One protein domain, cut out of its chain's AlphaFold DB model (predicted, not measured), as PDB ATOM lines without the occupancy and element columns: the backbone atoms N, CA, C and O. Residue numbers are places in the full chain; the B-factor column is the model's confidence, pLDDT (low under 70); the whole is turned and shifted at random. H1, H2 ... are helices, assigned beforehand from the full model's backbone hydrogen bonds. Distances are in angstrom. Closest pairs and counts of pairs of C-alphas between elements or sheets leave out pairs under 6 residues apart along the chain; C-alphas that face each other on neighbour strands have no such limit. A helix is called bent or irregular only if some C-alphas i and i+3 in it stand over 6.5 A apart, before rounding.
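This is residues 44 to 115 of the 157 residues of an uncharacterized protein of bacterium HR36 (UniProt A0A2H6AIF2). Bent helix H1 and kinked helix H2 make a loose, narrow triangle: H1a, H1b, then H2 folding back in a hairpin with H1b. The printed part has 72 residues, 58 of them in two named helices, H1 then H2, with no named strand; the class is all helix. It is loose, radius of gyration of the C-alphas 14.4 A, spanning 41 by 24 by 17 A.

H1, residues 45 to 73, one helix by its hydrogen bonds, is bent: C-alphas 54 and 57 are 8.2 A apart. Its arms H1a, 45 to 54, and H1b, 57 to 73, are about perpendicular, 84 degrees. H2, residues 82 to 110, touches H1b with 88 to 97 alone, opposite ways at a steep tilt of 41 degrees; C-alphas 68 and 89 are closest, 5.1 A. H2 only just touches H1a, with 104 to 108 alone, 3 pairs of C-alphas within 8 A; 45 and 104 are closest, 5.8 A. Every O i to N i+4 pair is within hydrogen-bond range in H1b, 4 of 6 in H1a, 20 of 25 in H2.

H1a begins at C-alpha 45, (-34.741, 60.983, 79.517). H1b measures 23.8 A. H2, 35.1 A, is irregular, C-alphas 83 and 86 being 9.2 A apart, and ends at C-alpha 110, (-25.839, 55.832, 72.656).

The printed part has no cut; H1 to H2 is a short link. Residues 77 to 82 and 114 have pLDDT under 70.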
ATOM      1  N   ASP A  44     -36.640  57.624  81.894       82.19
ATOM      2  CA  ASP A  44     -36.777  57.939  80.476       82.19
ATOM      3  C   ASP A  44     -36.442  59.413  80.253       82.19
ATOM      4  O   ASP A  44     -37.226  60.335  80.506       82.19
ATOM      5  N   TRP A  45     -35.231  59.642  79.763       80.56
ATOM      6  CA  TRP A  45     -34.741  60.983  79.517       80.56
ATOM      7  C   TRP A  45     -35.492  61.697  78.390       80.56
ATOM      8  O   TRP A  45     -35.510  62.930  78.382       80.56
ATOM      9  N   ARG A  46     -36.175  60.983  77.482       79.62
ATOM     10  CA  ARG A  46     -36.973  61.598  76.405       79.62
ATOM     11  C   ARG A  46     -38.125  62.419  76.966       79.62
ATOM     12  O   ARG A  46     -38.356  63.533  76.497       79.62
ATOM     13  N   GLU A  47     -38.794  61.902  77.990       80.81
ATOM     14  CA  GLU A  47     -39.861  62.607  78.703       80.81
ATOM     15  C   GLU A  47     -39.308  63.583  79.745       80.81
ATOM     16  O   GLU A  47     -39.876  64.650  79.991       80.81
ATOM     17  N   PHE A  48     -38.148  63.270  80.318       82.31
ATOM     18  CA  PHE A  48     -37.544  64.091  81.358       82.31
ATOM     19  C   PHE A  48     -36.988  65.427  80.829       82.31
ATOM     20  O   PHE A  48     -37.173  66.476  81.451       82.31
ATOM     21  N   TRP A  49     -36.363  65.442  79.645       83.69
ATOM     22  CA  TRP A  49     -35.829  66.657  79.010       83.69
ATOM     23  C   TRP A  49     -36.852  67.796  78.817       83.69
ATOM     24  O   TRP A  49     -36.520  68.949  79.122       83.69
ATOM     25  N   PRO A  50     -38.068  67.566  78.279       83.56
ATOM     26  CA  PRO A  50     -39.072  68.619  78.160       83.56
ATOM     27  C   PRO A  50     -39.604  69.080  79.525       83.56
ATOM     28  O   PRO A  50     -39.895  70.266  79.677       83.56
ATOM     29  N   VAL A  51     -39.675  68.201  80.531       85.06
ATOM     30  CA  VAL A  51     -40.051  68.579  81.906       85.06
ATOM     31  C   VAL A  51     -39.002  69.506  82.526       85.06
ATOM     32  O   VAL A  51     -39.362  70.542  83.089       85.06
ATOM     33  N   LEU A  52     -37.709  69.217  82.344       84.31
ATOM     34  CA  LEU A  52     -36.631  70.114  82.775       84.31
ATOM     35  C   LEU A  52     -36.743  71.493  82.116       84.31
ATOM     36  O   LEU A  52     -36.642  72.511  82.801       84.31
ATOM     37  N   ARG A  53     -37.015  71.536  80.806       85.19
ATOM     38  CA  ARG A  53     -37.188  72.791  80.054       85.19
ATOM     39  C   ARG A  53     -38.376  73.629  80.531       85.19
ATOM     40  O   ARG A  53     -38.314  74.851  80.458       85.19
ATOM     41  N   ARG A  54     -39.434  72.998  81.047       87.31
ATOM     42  CA  ARG A  54     -40.620  73.675  81.606       87.31
ATOM     43  C   ARG A  54     -40.436  74.170  83.046       87.31
ATOM     44  O   ARG A  54     -41.386  74.683  83.624       87.31
ATOM     45  N   GLY A  55     -39.245  74.026  83.631       83.44
ATOM     46  CA  GLY A  55     -38.970  74.460  85.006       83.44
ATOM     47  C   GLY A  55     -38.968  73.334  86.043       83.44
ATOM     48  O   GLY A  55     -38.776  73.600  87.226       83.44
ATOM     49  N   GLY A  56     -39.093  72.069  85.624       79.94
ATOM     50  CA  GLY A  56     -38.998  70.901  86.512       79.94
ATOM     51  C   GLY A  56     -37.620  70.698  87.158       79.94
ATOM     52  O   GLY A  56     -37.444  69.794  87.969       79.94
ATOM     53  N   TRP A  57     -36.640  71.547  86.842       83.62
ATOM     54  CA  TRP A  57     -35.324  71.548  87.479       83.62
ATOM     55  C   TRP A  57     -35.354  72.098  88.915       83.62
ATOM     56  O   TRP A  57     -34.497  71.727  89.710       83.62
ATOM     57  N   VAL A  58     -36.331  72.938  89.277       84.94
ATOM     58  CA  VAL A  58     -36.436  73.542  90.622       84.94
ATOM     59  C   VAL A  58     -36.560  72.495  91.739       84.94
ATOM     60  O   VAL A  58     -35.723  72.515  92.644       84.94
ATOM     61  N   PRO A  59     -37.533  71.559  91.713       82.94
ATOM     62  CA  PRO A  59     -37.630  70.529  92.751       82.94
ATOM     63  C   PRO A  59     -36.392  69.628  92.785       82.94
ATOM     64  O   PRO A  59     -35.990  69.162  93.847       82.94
ATOM     65  N   LEU A  60     -35.756  69.425  91.632       81.94
ATOM     66  CA  LEU A  60     -34.565  68.605  91.495       81.94
ATOM     67  C   LEU A  60     -33.352  69.274  92.163       81.94
ATOM     68  O   LEU A  60     -32.694  68.655  92.994       81.94
ATOM     69  N   VAL A  61     -33.107  70.557  91.887       85.88
ATOM     70  CA  VAL A  61     -32.060  71.346  92.555       85.88
ATOM     71  C   VAL A  61     -32.333  71.466  94.049       85.88
ATOM     72  O   VAL A  61     -31.404  71.347  94.840       85.88
ATOM     73  N   LEU A  62     -33.589  71.652  94.459       87.25
ATOM     74  CA  LEU A  62     -33.939  71.745  95.874       87.25
ATOM     75  C   LEU A  62     -33.696  70.417  96.607       87.25
ATOM     76  O   LEU A  62     -33.100  70.412  97.681       87.25
ATOM     77  N   GLY A  63     -34.101  69.291  96.013       85.88
ATOM     78  CA  GLY A  63     -33.868  67.958  96.565       85.88
ATOM     79  C   GLY A  63     -32.378  67.632  96.668       85.88
ATOM     80  O   GLY A  63     -31.899  67.261  97.738       85.88
ATOM     81  N   PHE A  64     -31.618  67.844  95.589       85.12
ATOM     82  CA  PHE A  64     -30.171  67.623  95.598       85.12
ATOM     83  C   PHE A  64     -29.430  68.583  96.524       85.12
ATOM     84  O   PHE A  64     -28.495  68.164  97.206       85.12
ATOM     85  N   GLY A  65     -29.863  69.839  96.595       84.50
ATOM     86  CA  GLY A  65     -29.321  70.837  97.507       84.50
ATOM     87  C   GLY A  65     -29.531  70.436  98.961       84.50
ATOM     88  O   GLY A  65     -28.580  70.466  99.739       84.50
ATOM     89  N   LEU A  66     -30.734  69.972  99.316       86.44
ATOM     90  CA  LEU A  66     -31.044  69.504 100.665       86.44
ATOM     91  C   LEU A  66     -30.208  68.278 101.046       86.44
ATOM     92  O   LEU A  66     -29.616  68.259 102.121       86.44
ATOM     93  N   VAL A  67     -30.109  67.282 100.160       84.44
ATOM     94  CA  VAL A  67     -29.294  66.078 100.397       84.44
ATOM     95  C   VAL A  67     -27.812  66.434 100.523       84.44
ATOM     96  O   VAL A  67     -27.144  65.941 101.426       84.44
ATOM     97  N   SER A  68     -27.300  67.325  99.672       84.19
ATOM     98  CA  SER A  68     -25.897  67.763  99.711       84.19
ATOM     99  C   SER A  68     -25.583  68.563 100.971       84.19
ATOM    100  O   SER A  68     -24.528  68.385 101.578       84.19
ATOM    101  N   TYR A  69     -26.509  69.422 101.396       84.81
ATOM    102  CA  TYR A  69     -26.395  70.170 102.640       84.81
ATOM    103  C   TYR A  69     -26.431  69.243 103.859       84.81
ATOM    104  O   TYR A  69     -25.609  69.375 104.763       84.81
ATOM    105  N   LEU A  70     -27.327  68.251 103.861       85.00
ATOM    106  CA  LEU A  70     -27.412  67.260 104.929       85.00
ATOM    107  C   LEU A  70     -26.158  66.376 104.989       85.00
ATOM    108  O   LEU A  70     -25.642  66.122 106.073       85.00
ATOM    109  N   ALA A  71     -25.629  65.955 103.837       81.88
ATOM    110  CA  ALA A  71     -24.382  65.196 103.751       81.88
ATOM    111  C   ALA A  71     -23.190  65.994 104.299       81.88
ATOM    112  O   ALA A  71     -22.359  65.442 105.023       81.88
ATOM    113  N   TRP A  72     -23.140  67.299 104.015       82.75
ATOM    114  CA  TRP A  72     -22.143  68.200 104.585       82.75
ATOM    115  C   TRP A  72     -22.275  68.314 106.109       82.75
ATOM    116  O   TRP A  72     -21.276  68.162 106.810       82.75
ATOM    117  N   LEU A  73     -23.496  68.482 106.634       82.94
ATOM    118  CA  LEU A  73     -23.747  68.516 108.082       82.94
ATOM    119  C   LEU A  73     -23.371  67.209 108.792       82.94
ATOM    120  O   LEU A  73     -22.878  67.245 109.916       82.94
ATOM    121  N   LEU A  74     -23.581  66.059 108.149       82.12
ATOM    122  CA  LEU A  74     -23.206  64.748 108.691       82.12
ATOM    123  C   LEU A  74     -21.707  64.433 108.546       82.12
ATOM    124  O   LEU A  74     -21.264  63.379 108.999       82.12
ATOM    125  N   GLY A  75     -20.919  65.303 107.903       76.25
ATOM    126  CA  GLY A  75     -19.499  65.054 107.641       76.25
ATOM    127  C   GLY A  75     -19.248  63.941 106.616       76.25
ATOM    128  O   GLY A  75     -18.123  63.458 106.493       76.25
ATOM    129  N   ILE A  76     -20.270  63.543 105.852       72.62
ATOM    130  CA  ILE A  76     -20.179  62.562 104.763       72.62
ATOM    131  C   ILE A  76     -19.762  63.319 103.496       72.62
ATOM    132  O   ILE A  76     -20.484  63.403 102.504       72.62
ATOM    133  N   ALA A  77     -18.603  63.967 103.569       64.81
ATOM    134  CA  ALA A  77     -18.066  64.748 102.468       64.81
ATOM    135  C   ALA A  77     -17.344  63.834 101.469       64.81
ATOM    136  O   ALA A  77     -16.612  62.916 101.850       64.81
ATOM    137  N   LEU A  78     -17.523  64.111 100.177       66.44
ATOM    138  CA  LEU A  78     -16.715  63.493  99.128       66.44
ATOM    139  C   LEU A  78     -15.224  63.798  99.369       66.44
ATOM    140  O   LEU A  78     -14.888  64.898  99.819       66.44
ATOM    141  N   PRO A  79     -14.314  62.864  99.048       65.50
ATOM    142  CA  PRO A  79     -12.881  63.120  99.144       65.50
ATOM    143  C   PRO A  79     -12.512  64.336  98.278       65.50
ATOM    144  O   PRO A  79     -12.814  64.369  97.088       65.50
ATOM    145  N   GLY A  80     -11.904  65.353  98.897       65.38
ATOM    146  CA  GLY A  80     -11.574  66.640  98.269       65.38
ATOM    147  C   GLY A  80     -12.625  67.742  98.450       65.38
ATOM    148  O   GLY A  80     -12.293  68.913  98.313       65.38
ATOM    149  N   ALA A  81     -13.864  67.418  98.839       66.69
ATOM    150  CA  ALA A  81     -14.894  68.427  99.111       66.69
ATOM    151  C   ALA A  81     -14.656  69.169 100.437       66.69
ATOM    152  O   ALA A  81     -15.046  70.322 100.577       66.69
ATOM    153  N   THR A  82     -13.975  68.545 101.402       66.56
ATOM    154  CA  THR A  82     -13.617  69.163 102.690       66.56
ATOM    155  C   THR A  82     -12.703  70.379 102.542       66.56
ATOM    156  O   THR A  82     -12.813  71.317 103.325       66.56
ATOM    157  N   GLU A  83     -11.853  70.399 101.512       76.62
ATOM    158  CA  GLU A  83     -10.929  71.505 101.209       76.62
ATOM    159  C   GLU A  83     -11.680  72.783 100.786       76.62
ATOM    160  O   GLU A  83     -11.179  73.892 100.946       76.62
ATOM    161  N   LEU A  84     -12.913  72.639 100.283       76.62
ATOM    162  CA  LEU A  84     -13.770  73.749  99.853       76.62
ATOM    163  C   LEU A  84     -14.555  74.401 101.005       76.62
ATOM    164  O   LEU A  84     -15.241  75.404 100.785       76.62
ATOM    165  N   GLY A  85     -14.490  73.852 102.223       80.19
ATOM    166  CA  GLY A  85     -15.150  74.412 103.405       80.19
ATOM    167  C   GLY A  85     -16.653  74.640 103.198       80.19
ATOM    168  O   GLY A  85     -17.410  73.700 102.961       80.19
ATOM    169  N   ALA A  86     -17.094  75.899 103.273       80.62
ATOM    170  CA  ALA A  86     -18.502  76.284 103.126       80.62
ATOM    171  C   ALA A  86     -19.066  76.104 101.700       80.62
ATOM    172  O   ALA A  86     -20.281  76.080 101.522       80.62
ATOM    173  N   LEU A  87     -18.208  75.961 100.681       83.50
ATOM    174  CA  LEU A  87     -18.632  75.714  99.296       83.50
ATOM    175  C   LEU A  87     -18.818  74.222  98.988       83.50
ATOM    176  O   LEU A  87     -19.397  73.877  97.958       83.50
ATOM    177  N   ALA A  88     -18.384  73.335  99.888       82.31
ATOM    178  CA  ALA A  88     -18.520  71.888  99.757       82.31
ATOM    179  C   ALA A  88     -19.947  71.397  99.415       82.31
ATOM    180  O   ALA A  88     -20.071  70.584  98.491       82.31
ATOM    181  N   PRO A  89     -21.036  71.864 100.068       81.94
ATOM    182  CA  PRO A  89     -22.384  71.398  99.739       81.94
ATOM    183  C   PRO A  89     -22.832  71.852  98.346       81.94
ATOM    184  O   PRO A  89     -23.487  71.091  97.636       81.94
ATOM    185  N   ILE A  90     -22.440  73.055  97.914       85.50
ATOM    186  CA  ILE A  90     -22.767  73.578  96.580       85.50
ATOM    187  C   ILE A  90     -22.017  72.779  95.513       85.50
ATOM    188  O   ILE A  90     -22.626  72.316  94.552       85.50
ATOM    189  N   ALA A  91     -20.714  72.563  95.704       83.81
ATOM    190  CA  ALA A  91     -19.900  71.761  94.796       83.81
ATOM    191  C   ALA A  91     -20.432  70.322  94.680       83.81
ATOM    192  O   ALA A  91     -20.540  69.793  93.577       83.81
ATOM    193  N   THR A  92     -20.838  69.719  95.802       83.00
ATOM    194  CA  THR A  92     -21.440  68.375  95.833       83.00
ATOM    195  C   THR A  92     -22.777  68.344  95.096       83.00
ATOM    196  O   THR A  92     -22.996  67.468  94.263       83.00
ATOM    197  N   CYS A  93     -23.643  69.334  95.328       85.94
ATOM    198  CA  CYS A  93     -24.921  69.452  94.630       85.94
ATOM    199  C   CYS A  93     -24.720  69.585  93.116       85.94
ATOM    200  O   CYS A  93     -25.379  68.893  92.344       85.94
ATOM    201  N   LEU A  94     -23.787  70.440  92.685       86.12
ATOM    202  CA  LEU A  94     -23.456  70.617  91.272       86.12
ATOM    203  C   LEU A  94     -22.868  69.345  90.663       86.12
ATOM    204  O   LEU A  94     -23.236  68.995  89.547       86.12
ATOM    205  N   ALA A  95     -22.005  68.630  91.387       84.88
ATOM    206  CA  ALA A  95     -21.445  67.362  90.934       84.88
ATOM    207  C   ALA A  95     -22.533  66.291  90.748       84.88
ATOM    208  O   ALA A  95     -22.550  65.607  89.724       84.88
ATOM    209  N   LEU A  96     -23.482  66.184  91.685       84.31
ATOM    210  CA  LEU A  96     -24.635  65.288  91.554       84.31
ATOM    211  C   LEU A  96     -25.500  65.675  90.350       84.31
ATOM    212  O   LEU A  96     -25.810  64.816  89.525       84.31
ATOM    213  N   LEU A  97     -25.818  66.960  90.194       86.06
ATOM    214  CA  LEU A  97     -26.611  67.459  89.071       86.06
ATOM    215  C   LEU A  97     -25.928  67.185  87.723       86.06
ATOM    216  O   LEU A  97     -26.557  66.691  86.789       86.06
ATOM    217  N   ALA A  98     -24.630  67.475  87.641       86.44
ATOM    218  CA  ALA A  98     -23.814  67.230  86.462       86.44
ATOM    219  C   ALA A  98     -23.738  65.736  86.140       86.44
ATOM    220  O   ALA A  98     -23.844  65.377  84.974       86.44
ATOM    221  N   SER A  99     -23.617  64.864  87.149       86.69
ATOM    222  CA  SER A  99     -23.622  63.412  86.937       86.69
ATOM    223  C   SER A  99     -24.934  62.936  86.315       86.69
ATOM    224  O   SER A  99     -24.917  62.195  85.340       86.69
ATOM    225  N   VAL A 100     -26.064  63.439  86.813       84.75
ATOM    226  CA  VAL A 100     -27.403  63.101  86.325       84.75
ATOM    227  C   VAL A 100     -27.576  63.602  84.886       84.75
ATOM    228  O   VAL A 100     -27.953  62.830  84.011       84.75
ATOM    229  N   LEU A 101     -27.188  64.846  84.588       85.12
ATOM    230  CA  LEU A 101     -27.214  65.383  83.220       85.12
ATOM    231  C   LEU A 101     -26.277  64.633  82.263       85.12
ATOM    232  O   LEU A 101     -26.640  64.405  81.109       85.12
ATOM    233  N   LEU A 102     -25.096  64.225  82.733       87.62
ATOM    234  CA  LEU A 102     -24.153  63.423  81.957       87.62
ATOM    235  C   LEU A 102     -24.741  62.044  81.631       87.62
ATOM    236  O   LEU A 102     -24.586  61.588  80.503       87.62
ATOM    237  N   CYS A 103     -25.462  61.412  82.564       85.50
ATOM    238  CA  CYS A 103     -26.206  60.175  82.302       85.50
ATOM    239  C   CYS A 103     -27.242  60.360  81.190       85.50
ATOM    240  O   CYS A 103     -27.282  59.567  80.251       85.50
ATOM    241  N   GLY A 104     -28.043  61.426  81.274       82.62
ATOM    242  CA  GLY A 104     -29.028  61.748  80.244       82.62
ATOM    243  C   GLY A 104     -28.394  62.030  78.884       82.62
ATOM    244  O   GLY A 104     -28.931  61.632  77.856       82.62
ATOM    245  N   TRP A 105     -27.224  62.673  78.865       86.12
ATOM    246  CA  TRP A 105     -26.456  62.896  77.642       86.12
ATOM    247  C   TRP A 105     -25.860  61.599  77.072       86.12
ATOM    248  O   TRP A 105     -25.914  61.371  75.868       86.12
ATOM    249  N   LEU A 106     -25.333  60.712  77.917       85.75
ATOM    250  CA  LEU A 106     -24.819  59.412  77.479       85.75
ATOM    251  C   LEU A 106     -25.929  58.578  76.830       85.75
ATOM    252  O   LEU A 106     -25.719  58.025  75.753       85.75
ATOM    253  N   GLN A 107     -27.122  58.535  77.425       83.38
ATOM    254  CA  GLN A 107     -28.255  57.836  76.816       83.38
ATOM    255  C   GLN A 107     -28.642  58.401  75.444       83.38
ATOM    256  O   GLN A 107     -28.903  57.622  74.527       83.38
ATOM    257  N   THR A 108     -28.660  59.729  75.272       81.56
ATOM    258  CA  THR A 108     -29.014  60.328  73.975       81.56
ATOM    259  C   THR A 108     -27.968  60.042  72.904       81.56
ATOM    260  O   THR A 108     -28.337  59.806  71.756       81.56
ATOM    261  N   VAL A 109     -26.681  60.001  73.268       87.19
ATOM    262  CA  VAL A 109     -25.582  59.659  72.351       87.19
ATOM    263  C   VAL A 109     -25.606  58.181  71.961       87.19
ATOM    264  O   VAL A 109     -25.432  57.861  70.787       87.19
ATOM    265  N   PHE A 110     -25.828  57.276  72.917       84.69
ATOM    266  CA  PHE A 110     -25.839  55.832  72.656       84.69
ATOM    267  C   PHE A 110     -27.174  55.310  72.113       84.69
ATOM    268  O   PHE A 110     -27.253  54.138  71.753       84.69
ATOM    269  N   ALA A 111     -28.212  56.153  72.062       78.81
ATOM    270  CA  ALA A 111     -29.583  55.778  71.713       78.81
ATOM    271  C   ALA A 111     -30.099  54.550  72.493       78.81
ATOM    272  O   ALA A 111     -30.964  53.812  72.023       78.81
ATOM    273  N   TRP A 112     -29.552  54.330  73.693       76.38
ATOM    274  CA  TRP A 112     -29.955  53.252  74.580       76.38
ATOM    275  C   TRP A 112     -31.113  53.761  75.428       76.38
ATOM    276  O   TRP A 112     -30.904  54.441  76.434       76.38
ATOM    277  N   TYR A 113     -32.330  53.430  75.012       73.06
ATOM    278  CA  TYR A 113     -33.541  53.715  75.772       73.06
ATOM    279  C   TYR A 113     -34.069  52.412  76.381       73.06
ATOM    280  O   TYR A 113     -33.994  51.367  75.723       73.06
ATOM    281  N   PRO A 114     -34.567  52.430  77.632       68.38
ATOM    282  CA  PRO A 114     -35.273  51.279  78.176       68.38
ATOM    283  C   PRO A 114     -36.434  50.917  77.242       68.38
ATOM    284  O   PRO A 114     -37.090  51.797  76.688       68.38
ATOM    285  N   VAL A 115     -36.653  49.616  77.032       73.62
ATOM    286  CA  VAL A 115     -37.776  49.129  76.221       73.62
ATOM    287  C   VAL A 115     -39.059  49.685  76.825       73.62
ATOM    288  O   VAL A 115     -39.338  49.434  77.997       73.62
TER     289      VAL A 115